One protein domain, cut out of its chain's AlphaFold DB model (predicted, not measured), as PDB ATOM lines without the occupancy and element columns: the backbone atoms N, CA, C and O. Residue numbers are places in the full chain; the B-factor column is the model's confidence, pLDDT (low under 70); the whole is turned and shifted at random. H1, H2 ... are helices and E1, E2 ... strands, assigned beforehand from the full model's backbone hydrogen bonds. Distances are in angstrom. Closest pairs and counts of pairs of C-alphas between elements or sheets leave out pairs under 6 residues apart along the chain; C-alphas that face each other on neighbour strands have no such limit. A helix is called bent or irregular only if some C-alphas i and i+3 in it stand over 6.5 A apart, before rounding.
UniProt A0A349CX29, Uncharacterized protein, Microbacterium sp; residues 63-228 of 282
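AT A GLANCE: This is residues 63 to 228 of the 282 residues of an uncharacterized protein of Microbacterium sp (UniProt A0A349CX29). A parallel sheet, E1 E2 E3 E4, forms a twisted wall with H1, H2 and H5 side by side over one face and no named helix on the other; H6 packs on H5 beyond the E4 edge. E4 runs on into the small piece E5 and E6, and residues 149 to 154 of the long stretch before H3 stick out. The 166 printed residues include six named helices and six named strands in the order E1 H1 E2 H2 E3 H3 H4 H5 E4 E5 E6 H6, a mixed class. The whole is compact, with a radius of gyration of the C-alphas of 16.3 A and spans of 42 by 37 by 29 A.

IN THESE COORDINATES: The sheet has E1, residues 63 to 69, from C-alpha 63 at (-47.020, -19.093, -46.705), 15.3 A long; E2, 86 to 91, 16.8 A; E3, 125 to 131, 16.9 A; and E4, 190 to 195, 14.2 A. The helices are H1, 70 to 79, irregular, with C-alphas 75 and 78 7.7 A apart; H2, 100 to 121, 31.1 A, with a kink of 42 degrees near residue 108; H3, 158 to 161; H4, 167 to 170; H5, 173 to 185, 18.4 A; and H6, 214 to 223, ending at C-alpha 223 at (-42.432, 0.658, -31.009). E5 is residues 197 to 199 and E6 203 to 205.

HOW THE PARTS SIT: In the sheet, N 66 and O 88 of E1 and E2 are 2.9 A apart, N 129 and O 89 of E3 and E2 2.8 A, and N 191 and O 126 of E4 and E3 2.8 A. E1, H1, E2 and E2, H2, E3 are strand-helix-strand units, parallel neighbour strands joined through a helix, with right-handed crossovers; E3, H3 H4 H5, E4 is a third. H1, H2 and H5 make two layers with the sheet, at heights of 8.4, 7.4 and 10.4 A. H2 touches H1 at Val 113 and Phe 70, C-alphas 6.8 A apart, and H5 at Arg 111 and Ala 184, 4.6 A, at shallow tilts of 22 and 23 degrees, the same way. H5 touches H6 at Ala 175 and Val 214, 4.4 A, at 36 degrees, only just steep. H4 is close to but not clearly touching H5 and H6; H3 touches no helix. E5 and E6 meet only at a point. Every O i to N i+4 pair is within hydrogen-bond range in H5 and H6, against 4 of 6 in H1 and 13 of 18 in H2; H3 and H4 are too short for one.

THE WHOLE: The farthest C-alphas, of Ala 149 and Val 228, are 47.6 A apart. The printed part has no cut; E3 to H3 is the long link. No printed residue is under 70 in pLDDT.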
ATOM      1  N   ALA A  63     -47.947 -18.430 -47.605       97.25
ATOM      2  CA  ALA A  63     -47.020 -19.093 -46.705       97.25
ATOM      3  C   ALA A  63     -47.234 -20.613 -46.706       97.25
ATOM      4  O   ALA A  63     -48.369 -21.094 -46.760       97.25
ATOM      5  N   GLY A  64     -46.149 -21.371 -46.565       97.38
ATOM      6  CA  GLY A  64     -46.188 -22.783 -46.170       97.38
ATOM      7  C   GLY A  64     -45.636 -22.966 -44.761       97.38
ATOM      8  O   GLY A  64     -45.406 -21.994 -44.050       97.38
ATOM      9  N   GLY A  65     -45.393 -24.201 -44.345       97.44
ATOM     10  CA  GLY A  65     -44.789 -24.510 -43.050       97.44
ATOM     11  C   GLY A  65     -45.682 -25.406 -42.211       97.44
ATOM     12  O   GLY A  65     -46.374 -26.266 -42.753       97.44
ATOM     13  N   VAL A  66     -45.658 -25.222 -40.893       97.06
ATOM     14  CA  VAL A  66     -46.390 -26.075 -39.949       97.06
ATOM     15  C   VAL A  66     -47.268 -25.272 -39.005       97.06
ATOM     16  O   VAL A  66     -46.960 -24.141 -38.626       97.06
ATOM     17  N   ARG A  67     -48.372 -25.878 -38.568       92.75
ATOM     18  CA  ARG A  67     -49.250 -25.283 -37.549       92.75
ATOM     19  C   ARG A  67     -48.796 -25.553 -36.112       92.75
ATOM     20  O   ARG A  67     -49.363 -24.960 -35.204       92.75
ATOM     21  N   SER A  68     -47.818 -26.436 -35.902       93.38
ATOM     22  CA  SER A  68     -47.237 -26.769 -34.593       93.38
ATOM     23  C   SER A  68     -45.869 -26.094 -34.407       93.38
ATOM     24  O   SER A  68     -45.792 -24.871 -34.502       93.38
ATOM     25  N   HIS A  69     -44.804 -26.854 -34.137       94.31
ATOM     26  CA  HIS A  69     -43.497 -26.363 -33.692       94.31
ATOM     27  C   HIS A  69     -42.396 -26.597 -34.726       94.31
ATOM     28  O   HIS A  69     -42.542 -27.407 -35.639       94.31
ATOM     29  N   PHE A  70     -41.257 -25.923 -34.551       97.00
ATOM     30  CA  PHE A  70     -40.115 -26.023 -35.465       97.00
ATOM     31  C   PHE A  70     -39.642 -27.461 -35.721       97.00
ATOM     32  O   PHE A  70     -39.264 -27.776 -36.841       97.00
ATOM     33  N   THR A  71     -39.693 -28.352 -34.727       95.56
ATOM     34  CA  THR A  71     -39.302 -29.760 -34.910       95.56
ATOM     35  C   THR A  71     -40.052 -30.419 -36.067       95.56
ATOM     36  O   THR A  71     -39.449 -31.150 -36.852       95.56
ATOM     37  N   GLU A  72     -41.345 -30.121 -36.215       96.44
ATOM     38  CA  GLU A  72     -42.156 -30.646 -37.312       96.44
ATOM     39  C   GLU A  72     -41.823 -29.957 -38.636       96.44
ATOM     40  O   GLU A  72     -41.718 -30.635 -39.651       96.44
ATOM     41  N   LEU A  73     -41.554 -28.646 -38.634       97.62
ATOM     42  CA  LEU A  73     -41.060 -27.945 -39.826       97.62
ATOM     43  C   LEU A  73     -39.750 -28.564 -40.329       97.62
ATOM     44  O   LEU A  73     -39.630 -28.886 -41.505       97.62
ATOM     45  N   ASN A  74     -38.789 -28.774 -39.433       98.00
ATOM     46  CA  ASN A  74     -37.487 -29.340 -39.759       98.00
ATOM     47  C   ASN A  74     -37.596 -30.770 -40.320       98.00
ATOM     48  O   ASN A  74     -36.870 -31.129 -41.248       98.00
ATOM     49  N   ARG A  75     -38.516 -31.582 -39.784       96.69
ATOM     50  CA  ARG A  75     -38.769 -32.960 -40.232       96.69
ATOM     51  C   ARG A  75     -39.490 -33.005 -41.583       96.69
ATOM     52  O   ARG A  75     -39.111 -33.763 -42.476       96.69
ATOM     53  N   GLU A  76     -40.519 -32.180 -41.732       97.06
ATOM     54  CA  GLU A  76     -41.474 -32.247 -42.839       97.06
ATOM     55  C   GLU A  76     -41.195 -31.226 -43.951       97.06
ATOM     56  O   GLU A  76     -41.966 -31.145 -44.904       97.06
ATOM     57  N   GLN A  77     -40.083 -30.480 -43.891       96.31
ATOM     58  CA  GLN A  77     -39.706 -29.483 -44.908       96.31
ATOM     59  C   GLN A  77     -39.717 -30.035 -46.343       96.31
ATOM     60  O   GLN A  77     -40.046 -29.316 -47.278       96.31
ATOM     61  N   HIS A  78     -39.446 -31.332 -46.517       96.12
ATOM     62  CA  HIS A  78     -39.483 -32.025 -47.807       96.12
ATOM     63  C   HIS A  78     -40.884 -32.095 -48.447       96.12
ATOM     64  O   HIS A  78     -41.000 -32.412 -49.629       96.12
ATOM     65  N   ARG A  79     -41.950 -31.839 -47.677       97.06
ATOM     66  CA  ARG A  79     -43.342 -31.790 -48.156       97.06
ATOM     67  C   ARG A  79     -43.783 -30.392 -48.575       97.06
ATOM     68  O   ARG A  79     -44.861 -30.262 -49.156       97.06
ATOM     69  N   LEU A  80     -43.003 -29.362 -48.243       96.94
ATOM     70  CA  LEU A  80     -43.328 -27.995 -48.621       96.94
ATOM     71  C   LEU A  80     -43.184 -27.841 -50.139       96.94
ATOM     72  O   LEU A  80     -42.182 -28.279 -50.706       96.94
ATOM     73  N   PRO A  81     -44.164 -27.227 -50.816       95.56
ATOM     74  CA  PRO A  81     -44.047 -26.953 -52.238       95.56
ATOM     75  C   PRO A  81     -43.060 -25.816 -52.506       95.56
ATOM     76  O   PRO A  81     -42.839 -24.937 -51.674       95.56
ATOM     77  N   GLU A  82     -42.545 -25.780 -53.729       92.88
ATOM     78  CA  GLU A  82     -41.818 -24.622 -54.243       92.88
ATOM     79  C   GLU A  82     -42.751 -23.414 -54.475       92.88
ATOM     80  O   GLU A  82     -43.978 -23.539 -54.578       92.88
ATOM     81  N   GLY A  83     -42.163 -22.219 -54.595       91.94
ATOM     82  CA  GLY A  83     -42.895 -20.990 -54.924       91.94
ATOM     83  C   GLY A  83     -43.789 -20.465 -53.795       91.94
ATOM     84  O   GLY A  83     -44.861 -19.914 -54.068       91.94
ATOM     85  N   LEU A  84     -43.391 -20.701 -52.544       97.19
ATOM     86  CA  LEU A  84     -43.939 -20.041 -51.359       97.19
ATOM     87  C   LEU A  84     -43.251 -18.687 -51.157       97.19
ATOM     88  O   LEU A  84     -42.050 -18.568 -51.386       97.19
ATOM     89  N   ASP A  85     -43.989 -17.697 -50.661       97.94
ATOM     90  CA  ASP A  85     -43.417 -16.385 -50.320       97.94
ATOM     91  C   ASP A  85     -42.648 -16.430 -48.984       97.94
ATOM     92  O   ASP A  85     -41.803 -15.583 -48.681       97.94
ATOM     93  N   GLY A  86     -42.935 -17.443 -48.164       98.06
ATOM     94  CA  GLY A  86     -42.306 -17.648 -46.872       98.06
ATOM     95  C   GLY A  86     -42.841 -18.862 -46.126       98.06
ATOM     96  O   GLY A  86     -43.717 -19.589 -46.608       98.06
ATOM     97  N   ILE A  87     -42.327 -19.061 -44.916       98.25
ATOM     98  CA  ILE A  87     -42.711 -20.170 -44.043       98.25
ATOM     99  C   ILE A  87     -43.250 -19.679 -42.701       98.25
ATOM    100  O   ILE A  87     -42.864 -18.623 -42.194       98.25
ATOM    101  N   VAL A  88     -44.138 -20.475 -42.109       97.88
ATOM    102  CA  VAL A  88     -44.706 -20.254 -40.780       97.88
ATOM    103  C   VAL A  88     -44.447 -21.445 -39.862       97.88
ATOM    104  O   VAL A  88     -44.508 -22.601 -40.278       97.88
ATOM    105  N   PHE A  89     -44.216 -21.163 -38.585       97.94
ATOM    106  CA  PHE A  89     -44.319 -22.147 -37.507       97.94
ATOM    107  C   PHE A  89     -44.659 -21.443 -36.193       97.94
ATOM    108  O   PHE A  89     -44.498 -20.229 -36.067       97.94
ATOM    109  N   SER A  90     -45.152 -22.190 -35.211       96.56
ATOM    110  CA  SER A  90     -45.495 -21.665 -33.885       96.56
ATOM    111  C   SER A  90     -44.430 -22.064 -32.867       96.56
ATOM    112  O   SER A  90     -43.635 -22.975 -33.099       96.56
ATOM    113  N   SER A  91     -44.399 -21.400 -31.716       96.56
ATOM    114  CA  SER A  91     -43.452 -21.748 -30.655       96.56
ATOM    115  C   SER A  91     -44.138 -21.801 -29.304       96.56
ATOM    116  O   SER A  91     -44.935 -20.929 -28.964       96.56
ATOM    117  N   THR A  92     -43.805 -22.827 -28.523       95.25
ATOM    118  CA  THR A  92     -44.218 -22.918 -27.132       95.25
ATOM    119  C   THR A  92     -43.129 -23.575 -26.284       95.25
ATOM    120  O   THR A  92     -42.691 -24.684 -26.593       95.25
ATOM    121  N   PRO A  93     -42.636 -22.909 -25.230       94.62
ATOM    122  CA  PRO A  93     -41.568 -23.462 -24.409       94.62
ATOM    123  C   PRO A  93     -42.067 -24.554 -23.451       94.62
ATOM    124  O   PRO A  93     -41.298 -25.452 -23.116       94.62
ATOM    125  N   LEU A  94     -43.340 -24.531 -23.028       94.81
ATOM    126  CA  LEU A  94     -43.866 -25.426 -21.986       94.81
ATOM    127  C   LEU A  94     -44.699 -26.569 -22.570       94.81
ATOM    128  O   LEU A  94     -45.881 -26.752 -22.252       94.81
ATOM    129  N   PHE A  95     -44.071 -27.323 -23.470       90.75
ATOM    130  CA  PHE A  95     -44.684 -28.489 -24.098       90.75
ATOM    131  C   PHE A  95     -44.509 -29.751 -23.239       90.75
ATOM    132  O   PHE A  95     -45.488 -30.344 -22.795       90.75
ATOM    133  N   HIS A  96     -43.258 -30.139 -22.962       88.19
ATOM    134  CA  HIS A  96     -42.922 -31.367 -22.224       88.19
ATOM    135  C   HIS A  96     -42.712 -31.158 -20.721       88.19
ATOM    136  O   HIS A  96     -42.782 -32.105 -19.944       88.19
ATOM    137  N   SER A  97     -42.440 -29.921 -20.313       93.06
ATOM    138  CA  SER A  97     -42.225 -29.534 -18.925       93.06
ATOM    139  C   SER A  97     -42.883 -28.191 -18.668       93.06
ATOM    140  O   SER A  97     -42.858 -27.309 -19.523       93.06
ATOM    141  N   LEU A  98     -43.460 -28.037 -17.479       94.81
ATOM    142  CA  LEU A  98     -44.080 -26.792 -17.020       94.81
ATOM    143  C   LEU A  98     -43.171 -26.027 -16.052       94.81
ATOM    144  O   LEU A  98     -43.632 -25.143 -15.330       94.81
ATOM    145  N   SER A  99     -41.890 -26.386 -15.976       96.12
ATOM    146  CA  SER A  99     -40.944 -25.703 -15.100       96.12
ATOM    147  C   SER A  99     -40.569 -24.325 -15.649       96.12
ATOM    148  O   SER A  99     -40.492 -24.104 -16.855       96.12
ATOM    149  N   THR A 100     -40.273 -23.389 -14.749       94.44
ATOM    150  CA  THR A 100     -39.694 -22.093 -15.135       94.44
ATOM    151  C   THR A 100     -38.297 -22.259 -15.739       94.44
ATOM    152  O   THR A 100     -37.942 -21.515 -16.642       94.44
ATOM    153  N   ALA A 101     -37.531 -23.277 -15.320       94.50
ATOM    154  CA  ALA A 101     -36.237 -23.591 -15.931       94.50
ATOM    155  C   ALA A 101     -36.367 -23.860 -17.440       94.50
ATOM    156  O   ALA A 101     -35.648 -23.254 -18.227       94.50
ATOM    157  N   GLN A 102     -37.368 -24.652 -17.853       95.50
ATOM    158  CA  GLN A 102     -37.655 -24.904 -19.269       95.50
ATOM    159  C   GLN A 102     -37.971 -23.607 -20.030       95.50
ATOM    160  O   GLN A 102     -37.557 -23.445 -21.177       95.50
ATOM    161  N   LEU A 103     -38.707 -22.683 -19.403       95.38
ATOM    162  CA  LEU A 103     -39.048 -21.391 -20.000       95.38
ATOM    163  C   LEU A 103     -37.787 -20.571 -20.312       95.38
ATOM    164  O   LEU A 103     -37.659 -20.043 -21.418       95.38
ATOM    165  N   THR A 104     -36.857 -20.502 -19.358       96.38
ATOM    166  CA  THR A 104     -35.587 -19.777 -19.492       96.38
ATOM    167  C   THR A 104     -34.640 -20.455 -20.483       96.38
ATOM    168  O   THR A 104     -34.170 -19.814 -21.422       96.38
ATOM    169  N   GLU A 105     -34.397 -21.758 -20.328       94.94
ATOM    170  CA  GLU A 105     -33.447 -22.523 -21.151       94.94
ATOM    171  C   GLU A 105     -33.859 -22.570 -22.630       94.94
ATOM    172  O   GLU A 105     -33.006 -22.593 -23.520       94.94
ATOM    173  N   ALA A 106     -35.164 -22.514 -22.918       95.88
ATOM    174  CA  ALA A 106     -35.664 -22.503 -24.286       95.88
ATOM    175  C   ALA A 106     -35.210 -21.274 -25.095       95.88
ATOM    176  O   ALA A 106     -35.121 -21.377 -26.316       95.88
ATOM    177  N   VAL A 107     -34.906 -20.130 -24.466       98.19
ATOM    178  CA  VAL A 107     -34.616 -18.874 -25.186       98.19
ATOM    179  C   VAL A 107     -33.373 -18.994 -26.070       98.19
ATOM    180  O   VAL A 107     -33.412 -18.601 -27.232       98.19
ATOM    181  N   ALA A 108     -32.294 -19.616 -25.591       96.56
ATOM    182  CA  ALA A 108     -31.106 -19.825 -26.422       96.56
ATOM    183  C   ALA A 108     -31.396 -20.714 -27.645       96.56
ATOM    184  O   ALA A 108     -30.888 -20.457 -28.738       96.56
ATOM    185  N   MET A 109     -32.282 -21.703 -27.500       97.00
ATOM    186  CA  MET A 109     -32.706 -22.548 -28.618       97.00
ATOM    187  C   MET A 109     -33.546 -21.793 -29.651       97.00
ATOM    188  O   MET A 109     -33.502 -22.140 -30.829       97.00
ATOM    189  N   GLN A 110     -34.274 -20.746 -29.252       98.38
ATOM    190  CA  GLN A 110     -35.073 -19.929 -30.173       98.38
ATOM    191  C   GLN A 110     -34.209 -19.231 -31.230       98.38
ATOM    192  O   GLN A 110     -34.631 -19.140 -32.382       98.38
ATOM    193  N   ARG A 111     -32.983 -18.820 -30.872       98.19
ATOM    194  CA  ARG A 111     -31.993 -18.280 -31.818       98.19
ATOM    195  C   ARG A 111     -31.615 -19.300 -32.887       98.19
ATOM    196  O   ARG A 111     -31.756 -19.013 -34.071       98.19
ATOM    197  N   LEU A 112     -31.208 -20.495 -32.465       97.88
ATOM    198  CA  LEU A 112     -30.817 -21.571 -33.383       97.88
ATOM    199  C   LEU A 112     -31.977 -21.966 -34.305       97.88
ATOM    200  O   LEU A 112     -31.805 -22.121 -35.509       97.88
ATOM    201  N   VAL A 113     -33.181 -22.070 -33.740       98.19
ATOM    202  CA  VAL A 113     -34.409 -22.375 -34.481       98.19
ATOM    203  C   VAL A 113     -34.745 -21.288 -35.508       98.19
ATOM    204  O   VAL A 113     -35.148 -21.617 -36.620       98.19
ATOM    205  N   ALA A 114     -34.582 -20.004 -35.172       98.62
ATOM    206  CA  ALA A 114     -34.805 -18.908 -36.115       98.62
ATOM    207  C   ALA A 114     -33.844 -18.974 -37.306       98.62
ATOM    208  O   ALA A 114     -34.280 -18.864 -38.448       98.62
ATOM    209  N   GLU A 115     -32.555 -19.180 -37.042       98.56
ATOM    210  CA  GLU A 115     -31.519 -19.257 -38.076       98.56
ATOM    211  C   GLU A 115     -31.755 -20.447 -39.009       98.56
ATOM    212  O   GLU A 115     -31.792 -20.281 -40.227       98.56
ATOM    213  N   GLN A 116     -32.045 -21.625 -38.452       98.62
ATOM    214  CA  GLN A 116     -32.371 -22.803 -39.256       98.62
ATOM    215  C   GLN A 116     -33.678 -22.635 -40.040       98.62
ATOM    216  O   GLN A 116     -33.779 -23.087 -41.176       98.62
ATOM    217  N   ALA A 117     -34.687 -21.966 -39.479       98.62
ATOM    218  CA  ALA A 117     -35.906 -21.665 -40.224       98.62
ATOM    219  C   ALA A 117     -35.627 -20.743 -41.424       98.62
ATOM    220  O   ALA A 117     -36.227 -20.929 -42.478       98.62
ATOM    221  N   VAL A 118     -34.705 -19.784 -41.295       98.69
ATOM    222  CA  VAL A 118     -34.284 -18.922 -42.414       98.69
ATOM    223  C   VAL A 118     -33.581 -19.732 -43.502       98.69
ATOM    224  O   VAL A 118     -33.850 -19.517 -44.684       98.69
ATOM    225  N   GLU A 119     -32.740 -20.696 -43.125       98.00
ATOM    226  CA  GLU A 119     -32.123 -21.627 -44.080       98.00
ATOM    227  C   GLU A 119     -33.185 -22.445 -44.829       98.00
ATOM    228  O   GLU A 119     -33.162 -22.498 -46.060       98.00
ATOM    229  N   ILE A 120     -34.163 -23.009 -44.108       97.81
ATOM    230  CA  ILE A 120     -35.291 -23.758 -44.691       97.81
ATOM    231  C   ILE A 120     -36.118 -22.873 -45.633       97.81
ATOM    232  O   ILE A 120     -36.594 -23.343 -46.664       97.81
ATOM    233  N   ALA A 121     -36.292 -21.590 -45.304       97.56
ATOM    234  CA  ALA A 121     -37.077 -20.666 -46.115       97.56
ATOM    235  C   ALA A 121     -36.436 -20.353 -47.476       97.56
ATOM    236  O   ALA A 121     -37.128 -19.846 -48.359       97.56
ATOM    237  N   GLY A 122     -35.135 -20.619 -47.662       95.31
ATOM    238  CA  GLY A 122     -34.474 -20.515 -48.965       95.31
ATOM    239  C   GLY A 122     -34.557 -19.126 -49.612       95.31
ATOM    240  O   GLY A 122     -34.589 -19.021 -50.836       95.31
ATOM    241  N   GLY A 123     -34.629 -18.063 -48.803       95.38
ATOM    242  CA  GLY A 123     -34.813 -16.676 -49.252       95.38
ATOM    243  C   GLY A 123     -36.237 -16.124 -49.094       95.38
ATOM    244  O   GLY A 123     -36.424 -14.916 -49.221       95.38
ATOM    245  N   GLY A 124     -37.223 -16.970 -48.775       97.44
ATOM    246  CA  GLY A 124     -38.554 -16.541 -48.342       97.44
ATOM    247  C   GLY A 124     -38.560 -15.982 -46.914       97.44
ATOM    248  O   GLY A 124     -37.632 -16.202 -46.132       97.44
ATOM    249  N   ALA A 125     -39.622 -15.263 -46.548       98.06
ATOM    250  CA  ALA A 125     -39.733 -14.686 -45.207       98.06
ATOM    251  C   ALA A 125     -40.119 -15.738 -44.150       98.06
ATOM    252  O   ALA A 125     -40.989 -16.580 -44.378       98.06
ATOM    253  N   VAL A 126     -39.525 -15.663 -42.957       98.69
ATOM    254  CA  VAL A 126     -39.906 -16.513 -41.818       98.69
ATOM    255  C   VAL A 126     -40.874 -15.769 -40.902       98.69
ATOM    256  O   VAL A 126     -40.610 -14.652 -40.451       98.69
ATOM    257  N   HIS A 127     -41.990 -16.415 -40.580       98.38
ATOM    258  CA  HIS A 127     -43.024 -15.887 -39.699       98.38
ATOM    259  C   HIS A 127     -43.232 -16.822 -38.506       98.38
ATOM    260  O   HIS A 127     -43.728 -17.940 -38.654       98.38
ATOM    261  N   ILE A 128     -42.893 -16.358 -37.305       98.50
ATOM    262  CA  ILE A 128     -42.959 -17.173 -36.090       98.50
ATOM    263  C   ILE A 128     -44.184 -16.751 -35.284       98.50
ATOM    264  O   ILE A 128     -44.278 -15.622 -34.799       98.50
ATOM    265  N   GLY A 129     -45.153 -17.648 -35.153       96.00
ATOM    266  CA  GLY A 129     -46.342 -17.383 -34.366       96.00
ATOM    267  C   GLY A 129     -47.480 -18.386 -34.570       96.00
ATOM    268  O   GLY A 129     -47.566 -19.012 -35.627       96.00
ATOM    269  N   PRO A 130     -48.410 -18.496 -33.606       94.75
ATOM    270  CA  PRO A 130     -48.360 -17.837 -32.300       94.75
ATOM    271  C   PRO A 130     -47.188 -18.337 -31.437       94.75
ATOM    272  O   PRO A 130     -46.813 -19.509 -31.485       94.75
ATOM    273  N   ILE A 131     -46.589 -17.423 -30.677       97.94
ATOM    274  CA  ILE A 131     -45.610 -17.709 -29.632       97.94
ATOM    275  C   ILE A 131     -46.363 -17.622 -28.305       97.94
ATOM    276  O   ILE A 131     -46.751 -16.535 -27.877       97.94
ATOM    277  N   SER A 132     -46.619 -18.763 -27.675       96.38
ATOM    278  CA  SER A 132     -47.437 -18.872 -26.460       96.38
ATOM    279  C   SER A 132     -46.727 -19.692 -25.391       96.38
ATOM    280  O   SER A 132     -45.917 -20.559 -25.704       96.38
ATOM    281  N   LEU A 133     -47.052 -19.478 -24.112       96.88
ATOM    282  CA  LEU A 133     -46.444 -20.261 -23.028       96.88
ATOM    283  C   LEU A 133     -46.764 -21.754 -23.138       96.88
ATOM    284  O   LEU A 133     -45.863 -22.571 -22.975       96.88
ATOM    285  N   ARG A 134     -48.018 -22.093 -23.457       94.94
ATOM    286  CA  ARG A 134     -48.532 -23.462 -23.629       94.94
ATOM    287  C   ARG A 134     -48.902 -23.746 -25.093       94.94
ATOM    288  O   ARG A 134     -49.241 -22.800 -25.813       94.94
ATOM    289  N   PRO A 135     -48.873 -25.016 -25.542       91.31
ATOM    290  CA  PRO A 135     -49.229 -25.374 -26.911       91.31
ATOM    291  C   PRO A 135     -50.678 -25.038 -27.249       91.31
ATOM    292  O   PRO A 135     -51.596 -25.356 -26.499       91.31
ATOM    293  N   HIS A 136     -50.869 -24.471 -28.439       89.31
ATOM    294  CA  HIS A 136     -52.187 -24.264 -29.046       89.31
ATOM    295  C   HIS A 136     -52.608 -25.441 -29.955       89.31
ATOM    296  O   HIS A 136     -53.777 -25.579 -30.305       89.31
ATOM    297  N   VAL A 137     -51.649 -26.296 -30.329       87.81
ATOM    298  CA  VAL A 137     -51.824 -27.562 -31.052       87.81
ATOM    299  C   VAL A 137     -50.916 -28.595 -30.386       87.81
ATOM    300  O   VAL A 137     -49.728 -28.334 -30.198       87.81
ATOM    301  N   ASN A 138     -51.467 -29.757 -30.035       84.00
ATOM    302  CA  ASN A 138     -50.697 -30.913 -29.577       84.00
ATOM    303  C   ASN A 138     -50.485 -31.866 -30.764       84.00
ATOM    304  O   ASN A 138     -51.400 -32.585 -31.162       84.00
ATOM    305  N   ASP A 139     -49.293 -31.832 -31.353       80.19
ATOM    306  CA  ASP A 139     -48.908 -32.608 -32.538       80.19
ATOM    307  C   ASP A 139     -48.771 -34.114 -32.277       80.19
ATOM    308  O   ASP A 139     -48.936 -34.915 -33.201       80.19
ATOM    309  N   VAL A 140     -48.569 -34.505 -31.017       80.06
ATOM    310  CA  VAL A 140     -48.481 -35.904 -30.571       80.06
ATOM    311  C   VAL A 140     -49.776 -36.425 -29.935       80.06
ATOM    312  O   VAL A 140     -49.783 -37.497 -29.329       80.06
ATOM    313  N   ALA A 141     -50.885 -35.687 -30.050       80.88
ATOM    314  CA  ALA A 141     -52.175 -36.126 -29.531       80.88
ATOM    315  C   ALA A 141     -52.661 -37.404 -30.236       80.88
ATOM    316  O   ALA A 141     -52.732 -37.473 -31.462       80.88
ATOM    317  N   THR A 142     -53.050 -38.402 -29.442       81.50
ATOM    318  CA  THR A 142     -53.666 -39.654 -29.917       81.50
ATOM    319  C   THR A 142     -55.193 -39.620 -29.875       81.50
ATOM    320  O   THR A 142     -55.850 -40.550 -30.336       81.50
ATOM    321  N   THR A 143     -55.767 -38.546 -29.332       80.88
ATOM    322  CA  THR A 143     -57.209 -38.298 -29.275       80.88
ATOM    323  C   THR A 143     -57.567 -37.084 -30.125       80.88
ATOM    324  O   THR A 143     -56.755 -36.159 -30.223       80.88
ATOM    325  N   PRO A 144     -58.784 -37.033 -30.697       78.94
ATOM    326  CA  PRO A 144     -59.273 -35.826 -31.351       78.94
ATOM    327  C   PRO A 144     -59.189 -34.606 -30.420       78.94
ATOM    328  O   PRO A 144     -59.360 -34.756 -29.205       78.94
ATOM    329  N   PRO A 145     -58.932 -33.402 -30.960       80.81
ATOM    330  CA  PRO A 145     -58.979 -32.186 -30.162       80.81
ATOM    331  C   PRO A 145     -60.403 -31.947 -29.636       80.81
ATOM    332  O   PRO A 145     -61.372 -32.385 -30.265       80.81
ATOM    333  N   PRO A 146     -60.557 -31.237 -28.507       85.50
ATOM    334  CA  PRO A 146     -61.874 -30.847 -28.029       85.50
ATOM    335  C   PRO A 146     -62.581 -29.977 -29.075       85.50
ATOM    336  O   PRO A 146     -61.975 -29.104 -29.699       85.50
ATOM    337  N   MET A 147     -63.874 -30.229 -29.253       85.44
ATOM    338  CA  MET A 147     -64.768 -29.452 -30.110       85.44
ATOM    339  C   MET A 147     -65.928 -28.938 -29.262       85.44
ATOM    340  O   MET A 147     -66.335 -29.608 -28.310       85.44
ATOM    341  N   SER A 148     -66.455 -27.760 -29.599       87.06
ATOM    342  CA  SER A 148     -67.680 -27.269 -28.965       87.06
ATOM    343  C   SER A 148     -68.824 -28.250 -29.237       87.06
ATOM    344  O   SER A 148     -68.922 -28.828 -30.321       87.06
ATOM    345  N   ALA A 149     -69.694 -28.435 -28.244       87.25
ATOM    346  CA  ALA A 149     -70.931 -29.195 -28.413       87.25
ATOM    347  C   ALA A 149     -72.015 -28.386 -29.154       87.25
ATOM    348  O   ALA A 149     -73.095 -28.907 -29.445       87.25
ATOM    349  N   HIS A 150     -71.748 -27.110 -29.438       89.00
ATOM    350  CA  HIS A 150     -72.661 -26.177 -30.073       89.00
ATOM    351  C   HIS A 150     -72.205 -25.849 -31.499       89.00
ATOM    352  O   HIS A 150     -71.021 -25.834 -31.814       89.00
ATOM    353  N   GLY A 151     -73.175 -25.590 -32.380       85.50
ATOM    354  CA  GLY A 151     -72.914 -25.186 -33.767       85.50
ATOM    355  C   GLY A 151     -72.562 -23.704 -33.932       85.50
ATOM    356  O   GLY A 151     -72.427 -23.239 -35.058       85.50
ATOM    357  N   ASP A 152     -72.461 -22.956 -32.833       88.81
ATOM    358  CA  ASP A 152     -72.055 -21.552 -32.808       88.81
ATOM    359  C   ASP A 152     -70.792 -21.359 -31.951       88.81
ATOM    360  O   ASP A 152     -70.234 -22.310 -31.410       88.81
ATOM    361  N   LEU A 153     -70.312 -20.118 -31.839       87.81
ATOM    362  CA  LEU A 153     -69.041 -19.800 -31.177       87.81
ATOM    363  C   LEU A 153     -69.163 -19.567 -29.663       87.81
ATOM    364  O   LEU A 153     -68.241 -19.006 -29.071       87.81
ATOM    365  N   ARG A 154     -70.275 -19.948 -29.015       89.44
ATOM    366  CA  ARG A 154     -70.514 -19.590 -27.602       89.44
ATOM    367  C   ARG A 154     -69.499 -20.194 -26.627       89.44
ATOM    368  O   ARG A 154     -69.186 -19.559 -25.627       89.44
ATOM    369  N   ASP A 155     -68.966 -21.375 -26.942       87.69
ATOM    370  CA  ASP A 155     -67.906 -22.024 -26.155       87.69
ATOM    371  C   ASP A 155     -66.498 -21.615 -26.627       87.69
ATOM    372  O   ASP A 155     -65.490 -22.060 -26.081       87.69
ATOM    373  N   GLY A 156     -66.411 -20.791 -27.674       87.88
ATOM    374  CA  GLY A 156     -65.184 -20.530 -28.414       87.88
ATOM    375  C   GLY A 156     -64.823 -21.646 -29.400       87.88
ATOM    376  O   GLY A 156     -65.603 -22.552 -29.687       87.88
ATOM    377  N   TYR A 157     -63.618 -21.556 -29.965       85.81
ATOM    378  CA  TYR A 157     -63.100 -22.507 -30.947       85.81
ATOM    379  C   TYR A 157     -61.591 -22.717 -30.770       85.81
ATOM    380  O   TYR A 157     -60.876 -21.846 -30.268       85.81
ATOM    381  N   GLY A 158     -61.097 -23.881 -31.200       85.38
ATOM    382  CA  GLY A 158     -59.667 -24.193 -31.210       85.38
ATOM    383  C   GLY A 158     -59.016 -24.030 -29.823       85.38
ATOM    384  O   GLY A 158     -59.467 -24.678 -28.879       85.38
ATOM    385  N   PRO A 159     -57.982 -23.178 -29.664       86.44
ATOM    386  CA  PRO A 159     -57.279 -23.003 -28.387       86.44
ATOM    387  C   PRO A 159     -58.151 -22.541 -27.211       86.44
ATOM    388  O   PRO A 159     -57.782 -22.777 -26.063       86.44
ATOM    389  N   ALA A 160     -59.313 -21.924 -27.462       88.62
ATOM    390  CA  ALA A 160     -60.257 -21.553 -26.405       88.62
ATOM    391  C   ALA A 160     -60.784 -22.768 -25.620       88.62
ATOM    392  O   ALA A 160     -61.116 -22.638 -24.446       88.62
ATOM    393  N   LEU A 161     -60.796 -23.946 -26.251       90.94
ATOM    394  CA  LEU A 161     -61.265 -25.205 -25.673       90.94
ATOM    395  C   LEU A 161     -60.151 -25.993 -24.961       90.94
ATOM    396  O   LEU A 161     -60.391 -27.095 -24.471       90.94
ATOM    397  N   LEU A 162     -58.923 -25.465 -24.939       89.31
ATOM    398  CA  LEU A 162     -57.773 -26.097 -24.298       89.31
ATOM    399  C   LEU A 162     -57.536 -25.508 -22.907       89.31
ATOM    400  O   LEU A 162     -57.523 -24.287 -22.729       89.31
ATOM    401  N   ASP A 163     -57.213 -26.376 -21.947       88.62
ATOM    402  CA  ASP A 163     -56.648 -25.966 -20.659       88.62
ATOM    403  C   ASP A 163     -55.164 -25.594 -20.823       88.62
ATOM    404  O   ASP A 163     -54.237 -26.343 -20.509       88.62
ATOM    405  N   ALA A 164     -54.955 -24.438 -21.447       90.56
ATOM    406  CA  ALA A 164     -53.650 -23.890 -21.795       90.56
ATOM    407  C   ALA A 164     -53.391 -22.536 -21.110       90.56
ATOM    408  O   ALA A 164     -52.455 -21.825 -21.482       90.56
ATOM    409  N   ALA A 165     -54.232 -22.157 -20.140       92.88
ATOM    410  CA  ALA A 165     -53.977 -20.998 -19.295       92.88
ATOM    411  C   ALA A 165     -52.745 -21.256 -18.420       92.88
ATOM    412  O   ALA A 165     -52.478 -22.383 -18.004       92.88
ATOM    413  N   ASP A 166     -51.982 -20.205 -18.145       96.19
ATOM    414  CA  ASP A 166     -50.774 -20.315 -17.341       96.19
ATOM    415  C   ASP A 166     -50.661 -19.102 -16.406       96.19
ATOM    416  O   ASP A 166     -50.756 -17.967 -16.881       96.19
ATOM    417  N   PRO A 167     -50.458 -19.304 -15.089       96.00
ATOM    418  CA  PRO A 167     -50.403 -18.205 -14.126       96.00
ATOM    419  C   PRO A 167     -49.244 -17.236 -14.386       96.00
ATOM    420  O   PRO A 167     -49.307 -16.085 -13.957       96.00
ATOM    421  N   ARG A 168     -48.204 -17.649 -15.129       97.12
ATOM    422  CA  ARG A 168     -47.104 -16.752 -15.504       97.12
ATOM    423  C   ARG A 168     -47.547 -15.639 -16.458       97.12
ATOM    424  O   ARG A 168     -46.822 -14.663 -16.580       97.12
ATOM    425  N   MET A 169     -48.743 -15.709 -17.056       97.19
ATOM    426  CA  MET A 169     -49.336 -14.568 -17.771       97.19
ATOM    427  C   MET A 169     -49.564 -13.343 -16.869       97.19
ATOM    428  O   MET A 169     -49.630 -12.223 -17.368       97.19
ATOM    429  N   ASP A 170     -49.702 -13.525 -15.552       97.81
ATOM    430  CA  ASP A 170     -49.818 -12.432 -14.573       97.81
ATOM    431  C   ASP A 170     -48.472 -12.049 -13.930       97.81
ATOM    432  O   ASP A 170     -48.421 -11.099 -13.148       97.81
ATOM    433  N   ALA A 171     -47.387 -12.758 -14.250       97.56
ATOM    434  CA  ALA A 171     -46.084 -12.568 -13.623       97.56
ATOM    435  C   ALA A 171     -45.273 -11.457 -14.327       97.56
ATOM    436  O   ALA A 171     -45.167 -11.473 -15.558       97.56
ATOM    437  N   PRO A 172     -44.675 -10.496 -13.596       97.50
ATOM    438  CA  PRO A 172     -43.837  -9.450 -14.192       97.50
ATOM    439  C   PRO A 172     -42.610  -9.999 -14.932       97.50
ATOM    440  O   PRO A 172     -42.192  -9.430 -15.939       97.50
ATOM    441  N   GLU A 173     -42.080 -11.141 -14.501       98.25
ATOM    442  CA  GLU A 173     -40.936 -11.823 -15.110       98.25
ATOM    443  C   GLU A 173     -41.213 -12.244 -16.564       98.25
ATOM    444  O   GLU A 173     -40.286 -12.357 -17.371       98.25
ATOM    445  N   LEU A 174     -42.490 -12.420 -16.940       98.62
ATOM    446  CA  LEU A 174     -42.866 -12.724 -18.318       98.62
ATOM    447  C   LEU A 174     -42.460 -11.600 -19.279       98.62
ATOM    448  O   LEU A 174     -42.090 -11.890 -20.412       98.62
ATOM    449  N   ALA A 175     -42.454 -10.339 -18.835       98.62
ATOM    450  CA  ALA A 175     -42.009  -9.217 -19.659       98.62
ATOM    451  C   ALA A 175     -40.530  -9.365 -20.064       98.62
ATOM    452  O   ALA A 175     -40.187  -9.209 -21.237       98.62
ATOM    453  N   ALA A 176     -39.663  -9.742 -19.115       98.62
ATOM    454  CA  ALA A 176     -38.253 -10.013 -19.390       98.62
ATOM    455  C   ALA A 176     -38.095 -11.208 -20.341       98.62
ATOM    456  O   ALA A 176     -37.358 -11.125 -21.323       98.62
ATOM    457  N   TRP A 177     -38.843 -12.289 -20.105       98.69
ATOM    458  CA  TRP A 177     -38.831 -13.451 -20.991       98.69
ATOM    459  C   TRP A 177     -39.277 -13.115 -22.418       98.69
ATOM    460  O   TRP A 177     -38.626 -13.535 -23.371       98.69
ATOM    461  N   THR A 178     -40.341 -12.328 -22.593       98.81
ATOM    462  CA  THR A 178     -40.845 -11.924 -23.913       98.81
ATOM    463  C   THR A 178     -39.812 -11.108 -24.683       98.81
ATOM    464  O   THR A 178     -39.588 -11.369 -25.863       98.81
ATOM    465  N   LEU A 179     -39.133 -10.170 -24.020       98.81
ATOM    466  CA  LEU A 179     -38.067  -9.375 -24.631       98.81
ATOM    467  C   LEU A 179     -36.848 -10.228 -24.996       98.81
ATOM    468  O   LEU A 179     -36.305 -10.082 -26.091       98.81
ATOM    469  N   ALA A 180     -36.449 -11.149 -24.117       98.81
ATOM    470  CA  ALA A 180     -35.365 -12.083 -24.395       98.81
ATOM    471  C   ALA A 180     -35.707 -13.031 -25.552       98.81
ATOM    472  O   ALA A 180     -34.891 -13.241 -26.445       98.81
ATOM    473  N   SER A 181     -36.941 -13.537 -25.585       98.88
ATOM    474  CA  SER A 181     -37.458 -14.363 -26.674       98.88
ATOM    475  C   SER A 181     -37.463 -13.609 -28.002       98.88
ATOM    476  O   SER A 181     -37.017 -14.146 -29.014       98.88
ATOM    477  N   ALA A 182     -37.912 -12.351 -28.008       98.81
ATOM    478  CA  ALA A 182     -37.930 -11.537 -29.217       98.81
ATOM    479  C   ALA A 182     -36.506 -11.263 -29.710       98.81
ATOM    480  O   ALA A 182     -36.222 -11.420 -30.899       98.81
ATOM    481  N   ALA A 183     -35.588 -10.941 -28.794       98.69
ATOM    482  CA  ALA A 183     -34.174 -10.796 -29.108       98.69
ATOM    483  C   ALA A 183     -33.589 -12.085 -29.693       98.69
ATOM    484  O   ALA A 183     -32.840 -12.022 -30.659       98.69
ATOM    485  N   ALA A 184     -33.936 -13.255 -29.150       98.69
ATOM    486  CA  ALA A 184     -33.455 -14.541 -29.635       98.69
ATOM    487  C   ALA A 184     -34.021 -14.898 -31.016       98.69
ATOM    488  O   ALA A 184     -33.256 -15.281 -31.893       98.69
ATOM    489  N   PHE A 185     -35.319 -14.715 -31.256       98.69
ATOM    490  CA  PHE A 185     -35.932 -15.021 -32.549       98.69
ATOM    491  C   PHE A 185     -35.600 -14.021 -33.665       98.69
ATOM    492  O   PHE A 185     -35.804 -14.329 -34.838       98.69
ATOM    493  N   THR A 186     -35.103 -12.827 -33.339       97.81
ATOM    494  CA  THR A 186     -34.766 -11.805 -34.341       97.81
ATOM    495  C   THR A 186     -33.481 -12.175 -35.084       97.81
ATOM    496  O   THR A 186     -32.377 -11.803 -34.688       97.81
ATOM    497  N   ALA A 187     -33.602 -12.917 -36.179       96.50
ATOM    498  CA  ALA A 187     -32.518 -13.211 -37.115       96.50
ATOM    499  C   ALA A 187     -32.801 -12.558 -38.480       96.50
ATOM    500  O   ALA A 187     -33.973 -12.436 -38.850       96.50
ATOM    501  N   PRO A 188     -31.776 -12.156 -39.255       96.75
ATOM    502  CA  PRO A 188     -31.980 -11.725 -40.637       96.75
ATOM    503  C   PRO A 188     -32.772 -12.781 -41.423       96.75
ATOM    504  O   PRO A 188     -32.360 -13.932 -41.472       96.75
ATOM    505  N   GLY A 189     -33.916 -12.396 -42.001       97.56
ATOM    506  CA  GLY A 189     -34.857 -13.303 -42.684       97.56
ATOM    507  C   GLY A 189     -36.131 -13.620 -41.885       97.56
ATOM    508  O   GLY A 189     -37.154 -13.973 -42.474       97.56
ATOM    509  N   VAL A 190     -36.125 -13.411 -40.564       98.50
ATOM    510  CA  VAL A 190     -37.346 -13.437 -39.745       98.50
ATOM    511  C   VAL A 190     -38.082 -12.111 -39.894       98.50
ATOM    512  O   VAL A 190     -37.581 -11.058 -39.512       98.50
ATOM    513  N   ALA A 191     -39.285 -12.168 -40.461       97.69
ATOM    514  CA  ALA A 191     -40.071 -10.988 -40.805       97.69
ATOM    515  C   ALA A 191     -41.095 -10.610 -39.732       97.69
ATOM    516  O   ALA A 191     -41.382  -9.430 -39.548       97.69
ATOM    517  N   THR A 192     -41.685 -11.586 -39.032       97.88
ATOM    518  CA  THR A 192     -42.692 -11.293 -37.999       97.88
ATOM    519  C   THR A 192     -42.631 -12.260 -36.830       97.88
ATOM    520  O   THR A 192     -42.556 -13.472 -37.042       97.88
ATOM    521  N   LEU A 193     -42.822 -11.723 -35.627       98.31
ATOM    522  CA  LEU A 193     -43.108 -12.470 -34.406       98.31
ATOM    523  C   LEU A 193     -44.530 -12.127 -33.944       98.31
ATOM    524  O   LEU A 193     -44.889 -10.951 -33.913       98.31
ATOM    525  N   ALA A 194     -45.335 -13.128 -33.592       97.19
ATOM    526  CA  ALA A 194     -46.676 -12.920 -33.040       97.19
ATOM    527  C   ALA A 194     -46.787 -13.581 -31.662       97.19
ATOM    528  O   ALA A 194     -46.810 -14.808 -31.567       97.19
ATOM    529  N   TYR A 195     -46.839 -12.764 -30.610       98.06
ATOM    530  CA  TYR A 195     -46.848 -13.204 -29.216       98.06
ATOM    531  C   TYR A 195     -48.254 -13.242 -28.629       98.06
ATOM    532  O   TYR A 195     -48.995 -12.270 -28.749       98.06
ATOM    533  N   PHE A 196     -48.535 -14.330 -27.909       97.62
ATOM    534  CA  PHE A 196     -49.718 -14.537 -27.075       97.62
ATOM    535  C   PHE A 196     -51.054 -14.329 -27.808       97.62
ATOM    536  O   PHE A 196     -51.118 -14.184 -29.028       97.62
ATOM    537  N   GLU A 197     -52.147 -14.408 -27.054       95.88
ATOM    538  CA  GLU A 197     -53.442 -13.906 -27.510       95.88
ATOM    539  C   GLU A 197     -53.568 -12.424 -27.138       95.88
ATOM    540  O   GLU A 197     -52.804 -11.901 -26.323       95.88
ATOM    541  N   GLU A 198     -54.539 -11.725 -27.715       95.25
ATOM    542  CA  GLU A 198     -54.774 -10.330 -27.341       95.25
ATOM    543  C   GLU A 198     -55.520 -10.241 -25.999       95.25
ATOM    544  O   GLU A 198     -55.093  -9.522 -25.100       95.25
ATOM    545  N   TRP A 199     -56.561 -11.060 -25.806       94.44
ATOM    546  CA  TRP A 199     -57.448 -11.005 -24.636       94.44
ATOM    547  C   TRP A 199     -57.620 -12.373 -23.964       94.44
ATOM    548  O   TRP A 199     -57.452 -13.422 -24.584       94.44
ATOM    549  N   GLY A 200     -58.022 -12.364 -22.693       93.50
ATOM    550  CA  GLY A 200     -58.473 -13.553 -21.968       93.50
ATOM    551  C   GLY A 200     -57.390 -14.249 -21.126       93.50
ATOM    552  O   GLY A 200     -56.415 -13.622 -20.698       93.50
ATOM    553  N   PRO A 201     -57.560 -15.548 -20.812       93.25
ATOM    554  CA  PRO A 201     -56.657 -16.275 -19.910       93.25
ATOM    555  C   PRO A 201     -55.214 -16.409 -20.419       93.25
ATOM    556  O   PRO A 201     -54.296 -16.537 -19.616       93.25
ATOM    557  N   ARG A 202     -55.017 -16.370 -21.743       95.12
ATOM    558  CA  ARG A 202     -53.710 -16.438 -22.424       95.12
ATOM    559  C   ARG A 202     -53.339 -15.116 -23.106       95.12
ATOM    560  O   ARG A 202     -52.356 -15.063 -23.843       95.12
ATOM    561  N   GLY A 203     -54.158 -14.087 -22.899       95.75
ATOM    562  CA  GLY A 203     -54.033 -12.803 -23.566       95.75
ATOM    563  C   GLY A 203     -53.059 -11.864 -22.872       95.75
ATOM    564  O   GLY A 203     -52.823 -12.011 -21.675       95.75
ATOM    565  N   VAL A 204     -52.535 -10.877 -23.601       97.81
ATOM    566  CA  VAL A 204     -51.785  -9.745 -23.022       97.81
ATOM    567  C   VAL A 204     -52.698  -8.827 -22.199       97.81
ATOM    568  O   VAL A 204     -52.259  -8.247 -21.209       97.81
ATOM    569  N   PHE A 205     -53.984  -8.774 -22.542       98.06
ATOM    570  CA  PHE A 205     -55.045  -8.181 -21.739       98.06
ATOM    571  C   PHE A 205     -55.909  -9.272 -21.096       98.06
ATOM    572  O   PHE A 205     -56.097 -10.367 -21.638       98.06
ATOM    573  N   ARG A 206     -56.470  -8.986 -19.920       96.69
ATOM    574  CA  ARG A 206     -57.476  -9.849 -19.287       96.69
ATOM    575  C   ARG A 206     -58.822  -9.721 -20.002       96.69
ATOM    576  O   ARG A 206     -59.027  -8.845 -20.833       96.69
ATOM    577  N   ALA A 207     -59.758 -10.609 -19.668       93.19
ATOM    578  CA  ALA A 207     -61.099 -10.606 -20.261       93.19
ATOM    579  C   ALA A 207     -61.905  -9.327 -19.955       93.19
ATOM    580  O   ALA A 207     -62.775  -8.958 -20.734       93.19
ATOM    581  N   ASP A 208     -61.609  -8.644 -18.844       96.12
ATOM    582  CA  ASP A 208     -62.198  -7.344 -18.484       96.12
ATOM    583  C   ASP A 208     -61.502  -6.148 -19.162       96.12
ATOM    584  O   ASP A 208     -61.865  -4.996 -18.933       96.12
ATOM    585  N   GLY A 209     -60.492  -6.429 -19.984       96.44
ATOM    586  CA  GLY A 209     -59.691  -5.464 -20.713       96.44
ATOM    587  C   GLY A 209     -58.528  -4.845 -19.937       96.44
ATOM    588  O   GLY A 209     -57.798  -4.028 -20.491       96.44
ATOM    589  N   SER A 210     -58.310  -5.233 -18.678       97.75
ATOM    590  CA  SER A 210     -57.164  -4.749 -17.905       97.75
ATOM    591  C   SER A 210     -55.832  -5.303 -18.431       97.75
ATOM    592  O   SER A 210     -55.717  -6.485 -18.771       97.75
ATOM    593  N   SER A 211     -54.799  -4.458 -18.462       98.06
ATOM    594  CA  SER A 211     -53.440  -4.839 -18.874       98.06
ATOM    595  C   SER A 211     -52.784  -5.821 -17.900       98.06
ATOM    596  O   SER A 211     -53.019  -5.788 -16.685       98.06
ATOM    597  N   ARG A 212     -51.915  -6.685 -18.428       98.38
ATOM    598  CA  ARG A 212     -51.003  -7.533 -17.643       98.38
ATOM    599  C   ARG A 212     -49.593  -6.931 -17.658       98.38
ATOM    600  O   ARG A 212     -49.297  -6.120 -18.529       98.38
ATOM    601  N   PRO A 213     -48.683  -7.348 -16.761       98.00
ATOM    602  CA  PRO A 213     -47.308  -6.838 -16.770       98.00
ATOM    603  C   PRO A 213     -46.581  -6.999 -18.116       98.00
ATOM    604  O   PRO A 213     -45.793  -6.145 -18.506       98.00
ATOM    605  N   VAL A 214     -46.877  -8.068 -18.866       98.38
ATOM    606  CA  VAL A 214     -46.283  -8.313 -20.191       98.38
ATOM    607  C   VAL A 214     -46.691  -7.277 -21.250       98.38
ATOM    608  O   VAL A 214     -45.991  -7.138 -22.251       98.38
ATOM    609  N   THR A 215     -47.776  -6.519 -21.041       98.44
ATOM    610  CA  THR A 215     -48.232  -5.482 -21.979       98.44
ATOM    611  C   THR A 215     -47.131  -4.455 -22.256       98.44
ATOM    612  O   THR A 215     -46.908  -4.126 -23.416       98.44
ATOM    613  N   GLU A 216     -46.356  -4.044 -21.244       97.94
ATOM    614  CA  GLU A 216     -45.255  -3.080 -21.423       97.94
ATOM    615  C   GLU A 216     -44.154  -3.606 -22.361       97.94
ATOM    616  O   GLU A 216     -43.621  -2.869 -23.191       97.94
ATOM    617  N   ALA A 217     -43.824  -4.900 -22.274       98.44
ATOM    618  CA  ALA A 217     -42.857  -5.526 -23.174       98.44
ATOM    619  C   ALA A 217     -43.381  -5.584 -24.617       98.44
ATOM    620  O   ALA A 217     -42.624  -5.350 -25.559       98.44
ATOM    621  N   ILE A 218     -44.673  -5.873 -24.794       98.44
ATOM    622  CA  ILE A 218     -45.317  -5.904 -26.112       98.44
ATOM    623  C   ILE A 218     -45.371  -4.505 -26.728       98.44
ATOM    624  O   ILE A 218     -45.041  -4.355 -27.902       98.44
ATOM    625  N   GLU A 219     -45.708  -3.477 -25.949       98.06
ATOM    626  CA  GLU A 219     -45.695  -2.076 -26.393       98.06
ATOM    627  C   GLU A 219     -44.287  -1.614 -26.787       98.06
ATOM    628  O   GLU A 219     -44.118  -0.961 -27.819       98.06
ATOM    629  N   MET A 220     -43.264  -2.009 -26.021       97.88
ATOM    630  CA  MET A 220     -41.869  -1.759 -26.385       97.88
ATOM    631  C   MET A 220     -41.552  -2.392 -27.750       97.88
ATOM    632  O   MET A 220     -41.095  -1.705 -28.663       97.88
ATOM    633  N   LEU A 221     -41.840  -3.687 -27.927       98.12
ATOM    634  CA  LEU A 221     -41.571  -4.390 -29.186       98.12
ATOM    635  C   LEU A 221     -42.356  -3.789 -30.359       98.12
ATOM    636  O   LEU A 221     -41.825  -3.691 -31.466       98.12
ATOM    637  N   ALA A 222     -43.592  -3.346 -30.123       97.62
ATOM    638  CA  ALA A 222     -44.401  -2.662 -31.122       97.62
ATOM    639  C   ALA A 222     -43.752  -1.345 -31.580       97.62
ATOM    640  O   ALA A 222     -43.734  -1.058 -32.775       97.62
ATOM    641  N   ALA A 223     -43.139  -0.581 -30.669       96.94
ATOM    642  CA  ALA A 223     -42.432   0.658 -31.009       96.94
ATOM    643  C   ALA A 223     -41.183   0.444 -31.893       96.94
ATOM    644  O   ALA A 223     -40.728   1.387 -32.551       96.94
ATOM    645  N   LEU A 224     -40.647  -0.783 -31.932       96.88
ATOM    646  CA  LEU A 224     -39.532  -1.184 -32.796       96.88
ATOM    647  C   LEU A 224     -39.975  -1.703 -34.174       96.88
ATOM    648  O   LEU A 224     -39.119  -1.972 -35.019       96.88
ATOM    649  N   GLN A 225     -41.277  -1.850 -34.439       95.44
ATOM    650  CA  GLN A 225     -41.750  -2.314 -35.744       95.44
ATOM    651  C   GLN A 225     -41.263  -1.396 -36.873       95.44
ATOM    652  O   GLN A 225     -41.348  -0.172 -36.790       95.44
ATOM    653  N   GLY A 226     -40.732  -2.006 -37.936       93.81
ATOM    654  CA  GLY A 226     -40.174  -1.293 -39.089       93.81
ATOM    655  C   GLY A 226     -38.807  -0.643 -38.853       93.81
ATOM    656  O   GLY A 226     -38.240  -0.098 -39.797       93.81
ATOM    657  N   ARG A 227     -38.252  -0.708 -37.635       96.19
ATOM    658  CA  ARG A 227     -36.915  -0.183 -37.331       96.19
ATOM    659  C   ARG A 227     -35.827  -1.208 -37.624       96.19
ATOM    660  O   ARG A 227     -36.049  -2.418 -37.572       96.19
ATOM    661  N   VAL A 228     -34.618  -0.712 -37.876       96.12
ATOM    662  CA  VAL A 228     -33.422  -1.554 -37.956       96.12
ATOM    663  C   VAL A 228     -32.909  -1.799 -36.542       96.12
ATOM    664  O   VAL A 228     -32.512  -0.865 -35.842       96.12
TER     665      VAL A 228